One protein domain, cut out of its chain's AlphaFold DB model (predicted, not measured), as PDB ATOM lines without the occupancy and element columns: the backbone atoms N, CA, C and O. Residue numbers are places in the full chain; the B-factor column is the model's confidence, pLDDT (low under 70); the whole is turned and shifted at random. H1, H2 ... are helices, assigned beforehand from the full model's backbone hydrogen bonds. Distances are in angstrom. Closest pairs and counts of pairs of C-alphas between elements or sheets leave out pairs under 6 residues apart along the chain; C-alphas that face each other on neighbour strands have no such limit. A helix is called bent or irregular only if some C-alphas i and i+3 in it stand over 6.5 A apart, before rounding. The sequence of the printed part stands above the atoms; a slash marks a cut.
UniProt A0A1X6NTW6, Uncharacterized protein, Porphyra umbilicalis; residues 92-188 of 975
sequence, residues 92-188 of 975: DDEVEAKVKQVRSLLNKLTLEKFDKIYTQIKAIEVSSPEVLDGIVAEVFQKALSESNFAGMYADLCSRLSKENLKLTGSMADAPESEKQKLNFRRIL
ATOM      1  N   ASP A  92     -18.255 -15.015 -86.819       63.31
ATOM      2  CA  ASP A  92     -17.330 -15.135 -85.676       63.31
ATOM      3  C   ASP A  92     -17.785 -14.217 -84.511       63.31
ATOM      4  O   ASP A  92     -17.818 -14.643 -83.353       63.31
ATOM      5  N   ASP A  93     -18.202 -12.981 -84.819       74.38
ATOM      6  CA  ASP A  93     -18.664 -11.976 -83.853       74.38
ATOM      7  C   ASP A  93     -20.008 -12.368 -83.189       74.38
ATOM      8  O   ASP A  93     -20.184 -12.161 -81.984       74.38
ATOM      9  N   GLU A  94     -20.951 -12.982 -83.924       76.44
ATOM     10  CA  GLU A  94     -22.210 -13.499 -83.349       76.44
ATOM     11  C   GLU A  94     -21.948 -14.656 -82.368       76.44
ATOM     12  O   GLU A  94     -22.515 -14.688 -81.266       76.44
ATOM     13  N   VAL A  95     -21.063 -15.590 -82.742       74.44
ATOM     14  CA  VAL A  95     -20.649 -16.708 -81.882       74.44
ATOM     15  C   VAL A  95     -20.011 -16.172 -80.600       74.44
ATOM     16  O   VAL A  95     -20.425 -16.554 -79.500       74.44
ATOM     17  N   GLU A  96     -19.059 -15.241 -80.705       79.75
ATOM     18  CA  GLU A  96     -18.373 -14.690 -79.536       79.75
ATOM     19  C   GLU A  96     -19.332 -13.908 -78.616       79.75
ATOM     20  O   GLU A  96     -19.246 -14.026 -77.390       79.75
ATOM     21  N   ALA A  97     -20.289 -13.158 -79.175       83.56
ATOM     22  CA  ALA A  97     -21.304 -12.442 -78.400       83.56
ATOM     23  C   ALA A  97     -22.197 -13.394 -77.581       83.56
ATOM     24  O   ALA A  97     -22.401 -13.175 -76.381       83.56
ATOM     25  N   LYS A  98     -22.683 -14.484 -78.190       81.44
ATOM     26  CA  LYS A  98     -23.531 -15.485 -77.516       81.44
ATOM     27  C   LYS A  98     -22.760 -16.277 -76.457       81.44
ATOM     28  O   LYS A  98     -23.271 -16.487 -75.354       81.44
ATOM     29  N   VAL A  99     -21.501 -16.626 -76.725       82.81
ATOM     30  CA  VAL A  99     -20.602 -17.264 -75.746       82.81
ATOM     31  C   VAL A  99     -20.322 -16.328 -74.558       82.81
ATOM     32  O   VAL A  99     -20.445 -16.749 -73.404       82.81
ATOM     33  N   LYS A 100     -20.051 -15.034 -74.794       86.06
ATOM     34  CA  LYS A 100     -19.904 -14.015 -73.729       86.06
ATOM     35  C   LYS A 100     -21.175 -13.865 -72.885       86.06
ATOM     36  O   LYS A 100     -21.081 -13.743 -71.659       86.06
ATOM     37  N   GLN A 101     -22.358 -13.909 -73.504       84.81
ATOM     38  CA  GLN A 101     -23.639 -13.876 -72.792       84.81
ATOM     39  C   GLN A 101     -23.795 -15.086 -71.860       84.81
ATOM     40  O   GLN A 101     -24.096 -14.904 -70.678       84.81
ATOM     41  N   VAL A 102     -23.522 -16.306 -72.341       84.38
ATOM     42  CA  VAL A 102     -23.559 -17.519 -71.504       84.38
ATOM     43  C   VAL A 102     -22.535 -17.456 -70.374       84.38
ATOM     44  O   VAL A 102     -22.901 -17.709 -69.229       84.38
ATOM     45  N   ARG A 103     -21.295 -17.022 -70.630       86.25
ATOM     46  CA  ARG A 103     -20.272 -16.840 -69.583       86.25
ATOM     47  C   ARG A 103     -20.746 -15.891 -68.467       86.25
ATOM     48  O   ARG A 103     -20.568 -16.182 -67.287       86.25
ATOM     49  N   SER A 104     -21.421 -14.791 -68.820       87.50
ATOM     50  CA  SER A 104     -22.020 -13.840 -67.860       87.50
ATOM     51  C   SER A 104     -23.160 -14.446 -67.028       87.50
ATOM     52  O   SER A 104     -23.322 -14.101 -65.853       87.50
ATOM     53  N   LEU A 105     -23.940 -15.362 -67.612       86.06
ATOM     54  CA  LEU A 105     -24.992 -16.111 -66.918       86.06
ATOM     55  C   LEU A 105     -24.411 -17.182 -65.982       86.06
ATOM     56  O   LEU A 105     -24.846 -17.282 -64.835       86.06
ATOM     57  N   LEU A 106     -23.394 -17.928 -66.425       86.12
ATOM     58  CA  LEU A 106     -22.714 -18.944 -65.616       86.12
ATOM     59  C   LEU A 106     -22.002 -18.338 -64.401       86.12
ATOM     60  O   LEU A 106     -22.111 -18.887 -63.312       86.12
ATOM     61  N   ASN A 107     -21.392 -17.155 -64.538       88.56
ATOM     62  CA  ASN A 107     -20.800 -16.409 -63.416       88.56
ATOM     63  C   ASN A 107     -21.821 -15.953 -62.346       88.56
ATOM     64  O   ASN A 107     -21.429 -15.443 -61.300       88.56
ATOM     65  N   LYS A 108     -23.128 -16.074 -62.610       86.06
ATOM     66  CA  LYS A 108     -24.217 -15.761 -61.665       86.06
ATOM     67  C   LYS A 108     -24.934 -17.026 -61.173       86.06
ATOM     68  O   LYS A 108     -25.874 -16.918 -60.377       86.06
ATOM     69  N   LEU A 109     -24.526 -18.202 -61.660       83.56
ATOM     70  CA  LEU A 109     -25.176 -19.477 -61.388       83.56
ATOM     71  C   LEU A 109     -24.958 -19.883 -59.931       83.56
ATOM     72  O   LEU A 109     -23.842 -20.010 -59.448       83.56
ATOM     73  N   THR A 110     -26.066 -20.083 -59.233       83.69
ATOM     74  CA  THR A 110     -26.144 -20.491 -57.829       83.69
ATOM     75  C   THR A 110     -27.372 -21.381 -57.686       83.69
ATOM     76  O   THR A 110     -28.299 -21.259 -58.492       83.69
ATOM     77  N   LEU A 111     -27.415 -22.245 -56.667       78.12
ATOM     78  CA  LEU A 111     -28.537 -23.174 -56.462       78.12
ATOM     79  C   LEU A 111     -29.898 -22.448 -56.406       78.12
ATOM     80  O   LEU A 111     -30.859 -22.904 -57.013       78.12
ATOM     81  N   GLU A 112     -29.958 -21.270 -55.778       81.44
ATOM     82  CA  GLU A 112     -31.172 -20.441 -55.679       81.44
ATOM     83  C   GLU A 112     -31.606 -19.795 -57.006       81.44
ATOM     84  O   GLU A 112     -32.791 -19.557 -57.244       81.44
ATOM     85  N   LYS A 113     -30.647 -19.460 -57.878       86.06
ATOM     86  CA  LYS A 113     -30.904 -18.793 -59.168       86.06
ATOM     87  C   LYS A 113     -30.938 -19.780 -60.334       86.06
ATOM     88  O   LYS A 113     -31.121 -19.346 -61.473       86.06
ATOM     89  N   PHE A 114     -30.791 -21.076 -60.059       86.25
ATOM     90  CA  PHE A 114     -30.609 -22.126 -61.052       86.25
ATOM     91  C   PHE A 114     -31.706 -22.124 -62.121       86.25
ATOM     92  O   PHE A 114     -31.399 -21.963 -63.297       86.25
ATOM     93  N   ASP A 115     -32.984 -22.210 -61.738       84.44
ATOM     94  CA  ASP A 115     -34.090 -22.291 -62.706       84.44
ATOM     95  C   ASP A 115     -34.280 -20.994 -63.510       84.44
ATOM     96  O   ASP A 115     -34.608 -21.032 -64.700       84.44
ATOM     97  N   LYS A 116     -34.003 -19.835 -62.895       85.50
ATOM     98  CA  LYS A 116     -34.037 -18.524 -63.569       85.50
ATOM     99  C   LYS A 116     -32.944 -18.431 -64.634       85.50
ATOM    100  O   LYS A 116     -33.226 -18.057 -65.770       85.50
ATOM    101  N   ILE A 117     -31.717 -18.814 -64.288       85.94
ATOM    102  CA  ILE A 117     -30.563 -18.770 -65.195       85.94
ATOM    103  C   ILE A 117     -30.660 -19.863 -66.262       85.94
ATOM    104  O   ILE A 117     -30.372 -19.597 -67.425       85.94
ATOM    105  N   TYR A 118     -31.158 -21.053 -65.922       84.06
ATOM    106  CA  TYR A 118     -31.473 -22.101 -66.892       84.06
ATOM    107  C   TYR A 118     -32.483 -21.613 -67.938       84.06
ATOM    108  O   TYR A 118     -32.257 -21.784 -69.134       84.06
ATOM    109  N   THR A 119     -33.550 -20.934 -67.508       84.62
ATOM    110  CA  THR A 119     -34.545 -20.341 -68.419       84.62
ATOM    111  C   THR A 119     -33.920 -19.274 -69.324       84.62
ATOM    112  O   THR A 119     -34.245 -19.211 -70.507       84.62
ATOM    113  N   GLN A 120     -32.977 -18.477 -68.808       82.50
ATOM    114  CA  GLN A 120     -32.231 -17.487 -69.595       82.50
ATOM    115  C   GLN A 120     -31.281 -18.137 -70.614       82.50
ATOM    116  O   GLN A 120     -31.263 -17.707 -71.760       82.50
ATOM    117  N   ILE A 121     -30.554 -19.197 -70.243       81.56
ATOM    118  CA  ILE A 121     -29.697 -19.963 -71.169       81.56
ATOM    119  C   ILE A 121     -30.553 -20.644 -72.253       81.56
ATOM    120  O   ILE A 121     -30.202 -20.603 -73.426       81.56
ATOM    121  N   LYS A 122     -31.712 -21.207 -71.886       78.88
ATOM    122  CA  LYS A 122     -32.682 -21.816 -72.814       78.88
ATOM    123  C   LYS A 122     -33.290 -20.814 -73.808       78.88
ATOM    124  O   LYS A 122     -33.726 -21.221 -74.882       78.88
ATOM    125  N   ALA A 123     -33.349 -19.531 -73.453       79.00
ATOM    126  CA  ALA A 123     -33.862 -18.470 -74.319       79.00
ATOM    127  C   ALA A 123     -32.841 -17.975 -75.363       79.00
ATOM    128  O   ALA A 123     -33.208 -17.176 -76.220       79.00
ATOM    129  N   ILE A 124     -31.582 -18.430 -75.309       77.19
ATOM    130  CA  ILE A 124     -30.553 -18.069 -76.291       77.19
ATOM    131  C   ILE A 124     -30.748 -18.907 -77.558       77.19
ATOM    132  O   ILE A 124     -30.717 -20.136 -77.523       77.19
ATOM    133  N   GLU A 125     -30.938 -18.226 -78.685       65.69
ATOM    134  CA  GLU A 125     -31.110 -18.854 -79.995       65.69
ATOM    135  C   GLU A 125     -29.770 -19.374 -80.531       65.69
ATOM    136  O   GLU A 125     -28.802 -18.619 -80.683       65.69
ATOM    137  N   VAL A 126     -29.712 -20.675 -80.822       68.25
ATOM    138  CA  VAL A 126     -28.510 -21.350 -81.323       68.25
ATOM    139  C   VAL A 126     -28.532 -21.315 -82.851       68.25
ATOM    140  O   VAL A 126     -29.118 -22.187 -83.493       68.25
ATOM    141  N   SER A 127     -27.906 -20.283 -83.427       62.62
ATOM    142  CA  SER A 127     -27.864 -20.053 -84.883       62.62
ATOM    143  C   SER A 127     -26.936 -21.007 -85.638       62.62
ATOM    144  O   SER A 127     -27.140 -21.237 -86.827       62.62
ATOM    145  N   SER A 128     -25.894 -21.529 -84.981       65.94
ATOM    146  CA  SER A 128     -24.854 -22.347 -85.617       65.94
ATOM    147  C   SER A 128     -24.331 -23.448 -84.674       65.94
ATOM    148  O   SER A 128     -24.463 -23.327 -83.449       65.94
ATOM    149  N   PRO A 129     -23.732 -24.529 -85.211       68.69
ATOM    150  CA  PRO A 129     -23.146 -25.593 -84.397       68.69
ATOM    151  C   PRO A 129     -21.933 -25.120 -83.579       68.69
ATOM    152  O   PRO A 129     -21.705 -25.635 -82.487       68.69
ATOM    153  N   GLU A 130     -21.202 -24.108 -84.050       73.25
ATOM    154  CA  GLU A 130     -20.087 -23.476 -83.336       73.25
ATOM    155  C   GLU A 130     -20.566 -22.727 -82.080       73.25
ATOM    156  O   GLU A 130     -19.900 -22.771 -81.045       73.25
ATOM    157  N   VAL A 131     -21.759 -22.110 -82.117       76.00
ATOM    158  CA  VAL A 131     -22.395 -21.532 -80.916       76.00
ATOM    159  C   VAL A 131     -22.662 -22.624 -79.877       76.00
ATOM    160  O   VAL A 131     -22.393 -22.430 -78.693       76.00
ATOM    161  N   LEU A 132     -23.175 -23.784 -80.303       76.50
ATOM    162  CA  LEU A 132     -23.462 -24.899 -79.397       76.50
ATOM    163  C   LEU A 132     -22.181 -25.456 -78.760       76.50
ATOM    164  O   LEU A 132     -22.167 -25.702 -77.554       76.50
ATOM    165  N   ASP A 133     -21.119 -25.620 -79.549       78.56
ATOM    166  CA  ASP A 133     -19.815 -26.079 -79.067       78.56
ATOM    167  C   ASP A 133     -19.211 -25.096 -78.051       78.56
ATOM    168  O   ASP A 133     -18.876 -25.490 -76.933       78.56
ATOM    169  N   GLY A 134     -19.213 -23.795 -78.364       80.00
ATOM    170  CA  GLY A 134     -18.773 -22.742 -77.446       80.00
ATOM    171  C   GLY A 134     -19.564 -22.707 -76.131       80.00
ATOM    172  O   GLY A 134     -18.976 -22.579 -75.058       80.00
ATOM    173  N   ILE A 135     -20.888 -22.890 -76.175       80.75
ATOM    174  CA  ILE A 135     -21.733 -22.960 -74.970       80.75
ATOM    175  C   ILE A 135     -21.398 -24.190 -74.118       80.75
ATOM    176  O   ILE A 135     -21.272 -24.072 -72.897       80.75
ATOM    177  N   VAL A 136     -21.238 -25.369 -74.732       82.88
ATOM    178  CA  VAL A 136     -20.862 -26.593 -74.003       82.88
ATOM    179  C   VAL A 136     -19.461 -26.452 -73.413       82.88
ATOM    180  O   VAL A 136     -19.264 -26.824 -72.257       82.88
ATOM    181  N   ALA A 137     -18.512 -25.880 -74.158       84.00
ATOM    182  CA  ALA A 137     -17.166 -25.595 -73.682       84.00
ATOM    183  C   ALA A 137     -17.183 -24.680 -72.448       84.00
ATOM    184  O   ALA A 137     -16.589 -25.044 -71.439       84.00
ATOM    185  N   GLU A 138     -17.916 -23.561 -72.459       85.19
ATOM    186  CA  GLU A 138     -18.015 -22.659 -71.298       85.19
ATOM    187  C   GLU A 138     -18.587 -23.342 -70.051       85.19
ATOM    188  O   GLU A 138     -18.011 -23.225 -68.968       85.19
ATOM    189  N   VAL A 139     -19.689 -24.095 -70.191       85.38
ATOM    190  CA  VAL A 139     -20.273 -24.860 -69.073       85.38
ATOM    191  C   VAL A 139     -19.263 -25.874 -68.529       85.38
ATOM    192  O   VAL A 139     -19.129 -26.011 -67.313       85.38
ATOM    193  N   PHE A 140     -18.522 -26.545 -69.417       85.06
ATOM    194  CA  PHE A 140     -17.489 -27.509 -69.045       85.06
ATOM    195  C   PHE A 140     -16.339 -26.831 -68.289       85.06
ATOM    196  O   PHE A 140     -16.043 -27.219 -67.164       85.06
ATOM    197  N   GLN A 141     -15.743 -25.771 -68.849       84.19
ATOM    198  CA  GLN A 141     -14.653 -25.017 -68.217       84.19
ATOM    199  C   GLN A 141     -15.043 -24.506 -66.825       84.19
ATOM    200  O   GLN A 141     -14.227 -24.554 -65.903       84.19
ATOM    201  N   LYS A 142     -16.294 -24.059 -66.646       84.88
ATOM    202  CA  LYS A 142     -16.787 -23.604 -65.343       84.88
ATOM    203  C   LYS A 142     -16.902 -24.740 -64.330       84.88
ATOM    204  O   LYS A 142     -16.389 -24.600 -63.221       84.88
ATOM    205  N   ALA A 143     -17.448 -25.886 -64.737       86.19
ATOM    206  CA  ALA A 143     -17.502 -27.087 -63.905       86.19
ATOM    207  C   ALA A 143     -16.110 -27.614 -63.505       86.19
ATOM    208  O   ALA A 143     -15.944 -28.104 -62.390       86.19
ATOM    209  N   LEU A 144     -15.099 -27.462 -64.373       84.06
ATOM    210  CA  LEU A 144     -13.702 -27.782 -64.051       84.06
ATOM    211  C   LEU A 144     -13.094 -26.828 -63.015       84.06
ATOM    212  O   LEU A 144     -12.336 -27.271 -62.155       84.06
ATOM    213  N   SER A 145     -13.394 -25.526 -63.099       80.88
ATOM    214  CA  SER A 145     -12.894 -24.537 -62.134       80.88
ATOM    215  C   SER A 145     -13.608 -24.587 -60.780       80.88
ATOM    216  O   SER A 145     -13.021 -24.216 -59.769       80.88
ATOM    217  N   GLU A 146     -14.864 -25.035 -60.759       84.50
ATOM    218  CA  GLU A 146     -15.772 -24.951 -59.612       84.50
ATOM    219  C   GLU A 146     -16.284 -26.355 -59.234       84.50
ATOM    220  O   GLU A 146     -17.484 -26.634 -59.219       84.50
ATOM    221  N   SER A 147     -15.344 -27.260 -58.933       82.00
ATOM    222  CA  SER A 147     -15.579 -28.696 -58.694       82.00
ATOM    223  C   SER A 147     -16.643 -28.998 -57.629       82.00
ATOM    224  O   SER A 147     -17.429 -29.930 -57.791       82.00
ATOM    225  N   ASN A 148     -16.737 -28.173 -56.581       83.12
ATOM    226  CA  ASN A 148     -17.765 -28.275 -55.535       83.12
ATOM    227  C   ASN A 148     -19.200 -28.175 -56.091       83.12
ATOM    228  O   ASN A 148     -20.133 -28.734 -55.518       83.12
ATOM    229  N   PHE A 149     -19.382 -27.495 -57.226       85.50
ATOM    230  CA  PHE A 149     -20.667 -27.312 -57.897       85.50
ATOM    231  C   PHE A 149     -20.860 -28.240 -59.109       85.50
ATOM    232  O   PHE A 149     -21.858 -28.117 -59.823       85.50
ATOM    233  N   ALA A 150     -19.973 -29.220 -59.323       85.06
ATOM    234  CA  ALA A 150     -20.040 -30.189 -60.420       85.06
ATOM    235  C   ALA A 150     -21.432 -30.833 -60.601       85.06
ATOM    236  O   ALA A 150     -21.919 -30.950 -61.726       85.06
ATOM    237  N   GLY A 151     -22.118 -31.182 -59.506       85.62
ATOM    238  CA  GLY A 151     -23.475 -31.747 -59.549       85.62
ATOM    239  C   GLY A 151     -24.545 -30.779 -60.082       85.62
ATOM    240  O   GLY A 151     -25.472 -31.208 -60.772       85.62
ATOM    241  N   MET A 152     -24.392 -29.472 -59.825       88.62
ATOM    242  CA  MET A 152     -25.262 -28.415 -60.359       88.62
ATOM    243  C   MET A 152     -25.043 -28.252 -61.868       88.62
ATOM    244  O   MET A 152     -26.007 -28.270 -62.636       88.62
ATOM    245  N   TYR A 153     -23.786 -28.181 -62.316       88.94
ATOM    246  CA  TYR A 153     -23.466 -28.145 -63.747       88.94
ATOM    247  C   TYR A 153     -23.908 -29.425 -64.471       88.94
ATOM    248  O   TYR A 153     -24.384 -29.358 -65.602       88.94
ATOM    249  N   ALA A 154     -23.840 -30.588 -63.821       87.56
ATOM    250  CA  ALA A 154     -24.304 -31.842 -64.407       87.56
ATOM    251  C   ALA A 154     -25.836 -31.877 -64.551       87.56
ATOM    252  O   ALA A 154     -26.346 -32.427 -65.531       87.56
ATOM    253  N   ASP A 155     -26.588 -31.264 -63.626       86.19
ATOM    254  CA  ASP A 155     -28.032 -31.065 -63.801       86.19
ATOM    255  C   ASP A 155     -28.332 -30.103 -64.957       86.19
ATOM    256  O   ASP A 155     -29.175 -30.418 -65.795       86.19
ATOM    257  N   LEU A 156     -27.580 -29.001 -65.077       85.31
ATOM    258  CA  LEU A 156     -27.684 -28.060 -66.198       85.31
ATOM    259  C   LEU A 156     -27.452 -28.769 -67.542       85.31
ATOM    260  O   LEU A 156     -28.313 -28.714 -68.419       85.31
ATOM    261  N   CYS A 157     -26.360 -29.526 -67.678       85.06
ATOM    262  CA  CYS A 157     -26.099 -30.371 -68.844       85.06
ATOM    263  C   CYS A 157     -27.214 -31.404 -69.087       85.06
ATOM    264  O   CYS A 157     -27.547 -31.686 -70.236       85.06
ATOM    265  N   SER A 158     -27.828 -31.955 -68.032       83.12
ATOM    266  CA  SER A 158     -28.927 -32.922 -68.165       83.12
ATOM    267  C   SER A 158     -30.197 -32.284 -68.712       83.12
ATOM    268  O   SER A 158     -30.852 -32.883 -69.563       83.12
ATOM    269  N   ARG A 159     -30.544 -31.075 -68.261       80.69
ATOM    270  CA  ARG A 159     -31.715 -30.339 -68.754       80.69
ATOM    271  C   ARG A 159     -31.489 -29.808 -70.173       80.69
ATOM    272  O   ARG A 159     -32.349 -29.997 -71.028       80.69
ATOM    273  N   LEU A 160     -30.310 -29.251 -70.466       78.25
ATOM    274  CA  LEU A 160     -29.936 -28.812 -71.820       78.25
ATOM    275  C   LEU A 160     -29.922 -29.974 -72.829       78.25
ATOM    276  O   LEU A 160     -30.408 -29.818 -73.946       78.25
ATOM    277  N   SER A 161     -29.455 -31.163 -72.428       74.62
ATOM    278  CA  SER A 161     -29.458 -32.359 -73.284       74.62
ATOM    279  C   SER A 161     -30.842 -32.992 -73.496       74.62
ATOM    280  O   SER A 161     -30.959 -33.857 -74.364       74.62
ATOM    281  N   LYS A 162     -31.857 -32.656 -72.690       71.06
ATOM    282  CA  LYS A 162     -33.213 -33.232 -72.789       71.06
ATOM    283  C   LYS A 162     -34.157 -32.395 -73.636       71.06
ATOM    284  O   LYS A 162     -35.022 -32.954 -74.296       71.06
ATOM    285  N   GLU A 163     -34.024 -31.074 -73.578       63.00
ATOM    286  CA  GLU A 163     -35.042 -30.165 -74.112       63.00
ATOM    287  C   GLU A 163     -34.774 -29.667 -75.539       63.00
ATOM    288  O   GLU A 163     -35.553 -28.850 -76.013       63.00
ATOM    289  N   ASN A 164     -33.719 -30.158 -76.212       56.22
ATOM    290  CA  ASN A 164     -33.290 -29.756 -77.564       56.22
ATOM    291  C   ASN A 164     -33.344 -28.230 -77.769       56.22
ATOM    292  O   ASN A 164     -34.340 -27.689 -78.251       56.22
ATOM    293  N   LEU A 165     -32.246 -27.551 -77.406       60.72
ATOM    294  CA  LEU A 165     -32.029 -26.116 -77.647       60.72
ATOM    295  C   LEU A 165     -32.604 -25.690 -79.006       60.72
ATOM    296  O   LEU A 165     -32.354 -26.358 -80.008       60.72
ATOM    297  N   LYS A 166     -33.388 -24.605 -79.025       51.28
ATOM    298  CA  LYS A 166     -34.129 -24.167 -80.215       51.28
ATOM    299  C   LYS A 166     -33.163 -23.848 -81.363       51.28
ATOM    300  O   LYS A 166     -32.578 -22.768 -81.399       51.28
ATOM    301  N   LEU A 167     -33.028 -24.797 -82.287       55.12
ATOM    302  CA  LEU A 167     -32.321 -24.630 -83.553       55.12
ATOM    303  C   LEU A 167     -33.196 -23.802 -84.501       55.12
ATOM    304  O   LEU A 167     -34.380 -24.098 -84.670       55.12
ATOM    305  N   THR A 168     -32.617 -22.782 -85.129       49.47
ATOM    306  CA  THR A 168     -33.316 -21.873 -86.050       49.47
ATOM    307  C   THR A 168     -32.807 -22.023 -87.484       49.47
ATOM    308  O   THR A 168     -31.615 -22.214 -87.708       49.47
ATOM    309  N   GLY A 169     -33.692 -21.880 -88.476       54.88
ATOM    310  CA  GLY A 169     -33.314 -21.861 -89.896       54.88
ATOM    311  C   GLY A 169     -32.895 -23.225 -90.464       54.88
ATOM    312  O   GLY A 169     -33.454 -24.254 -90.096       54.88
ATOM    313  N   SER A 170     -31.905 -23.219 -91.366       45.97
ATOM    314  CA  SER A 170     -31.501 -24.333 -92.258       45.97
ATOM    315  C   SER A 170     -31.170 -25.679 -91.572       45.97
ATOM    316  O   SER A 170     -31.105 -26.716 -92.226       45.97
ATOM    317  N   MET A 171     -30.988 -25.705 -90.247       48.44
ATOM    318  CA  MET A 171     -30.782 -26.944 -89.480       48.44
ATOM    319  C   MET A 171     -32.081 -27.636 -89.027       48.44
ATOM    320  O   MET A 171     -32.047 -28.806 -88.642       48.44
ATOM    321  N   ALA A 172     -33.234 -26.963 -89.105       50.62
ATOM    322  CA  ALA A 172     -34.536 -27.577 -88.846       50.62
ATOM    323  C   ALA A 172     -34.910 -28.611 -89.928       50.62
ATOM    324  O   ALA A 172     -35.456 -29.665 -89.598       50.62
ATOM    325  N   ASP A 173     -34.525 -28.360 -91.183       47.69
ATOM    326  CA  ASP A 173     -34.768 -29.236 -92.343       47.69
ATOM    327  C   ASP A 173     -33.676 -30.301 -92.566       47.69
ATOM    328  O   ASP A 173     -33.804 -31.156 -93.444       47.69
ATOM    329  N   ALA A 174     -32.610 -30.304 -91.757       53.50
ATOM    330  CA  ALA A 174     -31.533 -31.288 -91.873       53.50
ATOM    331  C   ALA A 174     -32.035 -32.730 -91.608       53.50
ATOM    332  O   ALA A 174     -32.902 -32.937 -90.741       53.50
ATOM    333  N   PRO A 175     -31.488 -33.748 -92.304       52.28
ATOM    334  CA  PRO A 175     -31.886 -35.140 -92.112       52.28
ATOM    335  C   PRO A 175     -31.580 -35.629 -90.689       52.28
ATOM    336  O   PRO A 175     -30.637 -35.184 -90.032       52.28
ATOM    337  N   GLU A 176     -32.361 -36.603 -90.217       53.06
ATOM    338  CA  GLU A 176     -32.323 -37.097 -88.830       53.06
ATOM    339  C   GLU A 176     -30.929 -37.603 -88.391       53.06
ATOM    340  O   GLU A 176     -30.542 -37.499 -87.227       53.06
ATOM    341  N   SER A 177     -30.119 -38.076 -89.343       48.91
ATOM    342  CA  SER A 177     -28.729 -38.496 -89.126       48.91
ATOM    343  C   SER A 177     -27.758 -37.342 -88.824       48.91
ATOM    344  O   SER A 177     -26.725 -37.570 -88.194       48.91
ATOM    345  N   GLU A 178     -28.066 -36.109 -89.229       49.34
ATOM    346  CA  GLU A 178     -27.273 -34.912 -88.916       49.34
ATOM    347  C   GLU A 178     -27.744 -34.228 -87.638       49.34
ATOM    348  O   GLU A 178     -26.909 -33.829 -86.824       49.34
ATOM    349  N   LYS A 179     -29.052 -34.247 -87.357       51.28
ATOM    350  CA  LYS A 179     -29.585 -33.928 -86.021       51.28
ATOM    351  C   LYS A 179     -28.945 -34.814 -84.943       51.28
ATOM    352  O   LYS A 179     -28.563 -34.324 -83.884       51.28
ATOM    353  N   GLN A 180     -28.673 -36.087 -85.252       47.41
ATOM    354  CA  GLN A 180     -27.898 -36.966 -84.368       47.41
ATOM    355  C   GLN A 180     -26.396 -36.622 -84.243       47.41
ATOM    356  O   GLN A 180     -25.773 -37.004 -83.244       47.41
ATOM    357  N   LYS A 181     -25.794 -35.897 -85.198       44.16
ATOM    358  CA  LYS A 181     -24.421 -35.359 -85.074       44.16
ATOM    359  C   LYS A 181     -24.385 -34.083 -84.223       44.16
ATOM    360  O   LYS A 181     -23.440 -33.923 -83.458       44.16
ATOM    361  N   LEU A 182     -25.432 -33.256 -84.284       53.50
ATOM    362  CA  LEU A 182     -25.633 -32.031 -83.488       53.50
ATOM    363  C   LEU A 182     -26.059 -32.290 -82.026       53.50
ATOM    364  O   LEU A 182     -26.498 -31.391 -81.315       53.50
ATOM    365  N   ASN A 183     -25.930 -33.528 -81.547       65.50
ATOM    366  CA  ASN A 183     -26.291 -33.893 -80.184       65.50
ATOM    367  C   ASN A 183     -25.371 -33.219 -79.153       65.50
ATOM    368  O   ASN A 183     -24.179 -33.525 -79.092       65.50
ATOM    369  N   PHE A 184     -25.954 -32.443 -78.230       68.38
ATOM    370  CA  PHE A 184     -25.295 -31.911 -77.022       68.38
ATOM    371  C   PHE A 184     -24.468 -32.989 -76.292       68.38
ATOM    372  O   PHE A 184     -23.329 -32.763 -75.892       68.38
ATOM    373  N   ARG A 185     -25.010 -34.214 -76.210       70.12
ATOM    374  CA  ARG A 185     -24.342 -35.400 -75.649       70.12
ATOM    375  C   ARG A 185     -23.033 -35.769 -76.364       70.12
ATOM    376  O   ARG A 185     -22.112 -36.241 -75.709       70.12
ATOM    377  N   ARG A 186     -22.953 -35.603 -77.690       73.81
ATOM    378  CA  ARG A 186     -21.765 -35.925 -78.502       73.81
ATOM    379  C   ARG A 186     -20.667 -34.888 -78.288       73.81
ATOM    380  O   ARG A 186     -19.531 -35.282 -78.068       73.81
ATOM    381  N   ILE A 187     -21.019 -33.603 -78.297       74.50
ATOM    382  CA  ILE A 187     -20.088 -32.497 -78.020       74.50
ATOM    383  C   ILE A 187     -19.521 -32.634 -76.602       74.50
ATOM    384  O   ILE A 187     -18.309 -32.645 -76.411       74.50
ATOM    385  N   LEU A 188     -20.389 -32.883 -75.618       76.12
ATOM    386  CA  LEU A 188     -19.984 -33.168 -74.242       76.12
ATOM    387  C   LEU A 188     -19.010 -34.360 -74.149       76.12
ATOM    388  O   LEU A 188     -18.067 -34.317 -73.364       76.12
TER     389      LEU A 188
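What this domain is: This is residues 92 to 188 of the 975 residues of an uncharacterized protein of Porphyra umbilicalis (UniProt A0A1X6NTW6). Four helices make an up-and-down bundle of two helical hairpins, H1 with H2 and H3 with H4, set side by side so that H3 packs on H1 along much of its length, while H2 and H4 meet more loosely. After H4 a long stretch with no named element runs beyond one end of the bundle, where residues 172 to 178 stick out, and the chain then folds back through the short H5 to the short H6, which packs on H3. The printed part has 97 residues with six named helices, H1 to H6 in chain order, and no named strand; its class is all helix. It is compact, with a radius of gyration of the C-alphas of 13.3 A and spans of 39 by 26 by 22 A.

Where its parts are: Find C-alpha 92 at (-17.330, -15.135, -85.676); from there H1, residues 92 to 106, runs 21.1 A. H2, residues 111 to 122, covers 16.9 A and is irregular, with C-alphas 112 and 115 7.8 A apart. H3, residues 129 to 145, is the longest at 24.5 A; find its first C-alpha at (-23.146, -25.593, -84.397). H4, residues 147 to 160, covers 19.5 A and is irregular, with C-alphas 148 and 151 7.8 A apart. H5, residues 176 to 179, covers 5.0 A, and H6, residues 184 to 188, covers 6.1 A and ends at C-alpha 188, (-19.984, -33.168, -74.242).

How they stand to each other: Begin with the bundle of H1, H2, H3 and H4, in which each helix runs against the one before it. H1, with residues 102 to 106 alone, touches residues 117 to 121 of H2 in a hairpin, at a shallow tilt of 20 degrees, opposite ways; their closest C-alphas, of Leu 105 and Ile 117, are 6.4 A apart. H1 touches H3 the same way at 34 degrees, a shallow tilt only just short of steep; look at Val 95 and Val 131, their closest C-alphas, 5.2 A apart. H3, with residues 139 to 144 alone, touches residues 149 to 153 of H4 in the second hairpin, at a shallow tilt of 25 degrees, opposite ways; the closest C-alphas, of Ala 143 and Ala 150, are 5.3 A apart. H2 and H4 only just touch, with 3 pairs of C-alphas within 8 A, at a steep tilt of 38 degrees. H3, the hub, also touches H6 with its residues 132 to 136 alone; the C-alphas of Asp 133 and Ile 187 are closest, 6.5 A. H5 touches no helix. In H1, H3 and H6 every O i to N i+4 pair is within hydrogen-bond range, against 6 of 8 in H2 and 8 of 10 in H4; H5 is too short for such a pair.

The domain as a whole: The two C-alphas farthest apart, of Asn 148 and Asp 173, are 40.6 A apart. The printed part has no cut. The link from H4 to H5, residues 161 to 175, is long. Mean pLDDT of the printed part is 74.6; look for values under 70 at residue 92, residues 125 to 129 and residues 163 to 184.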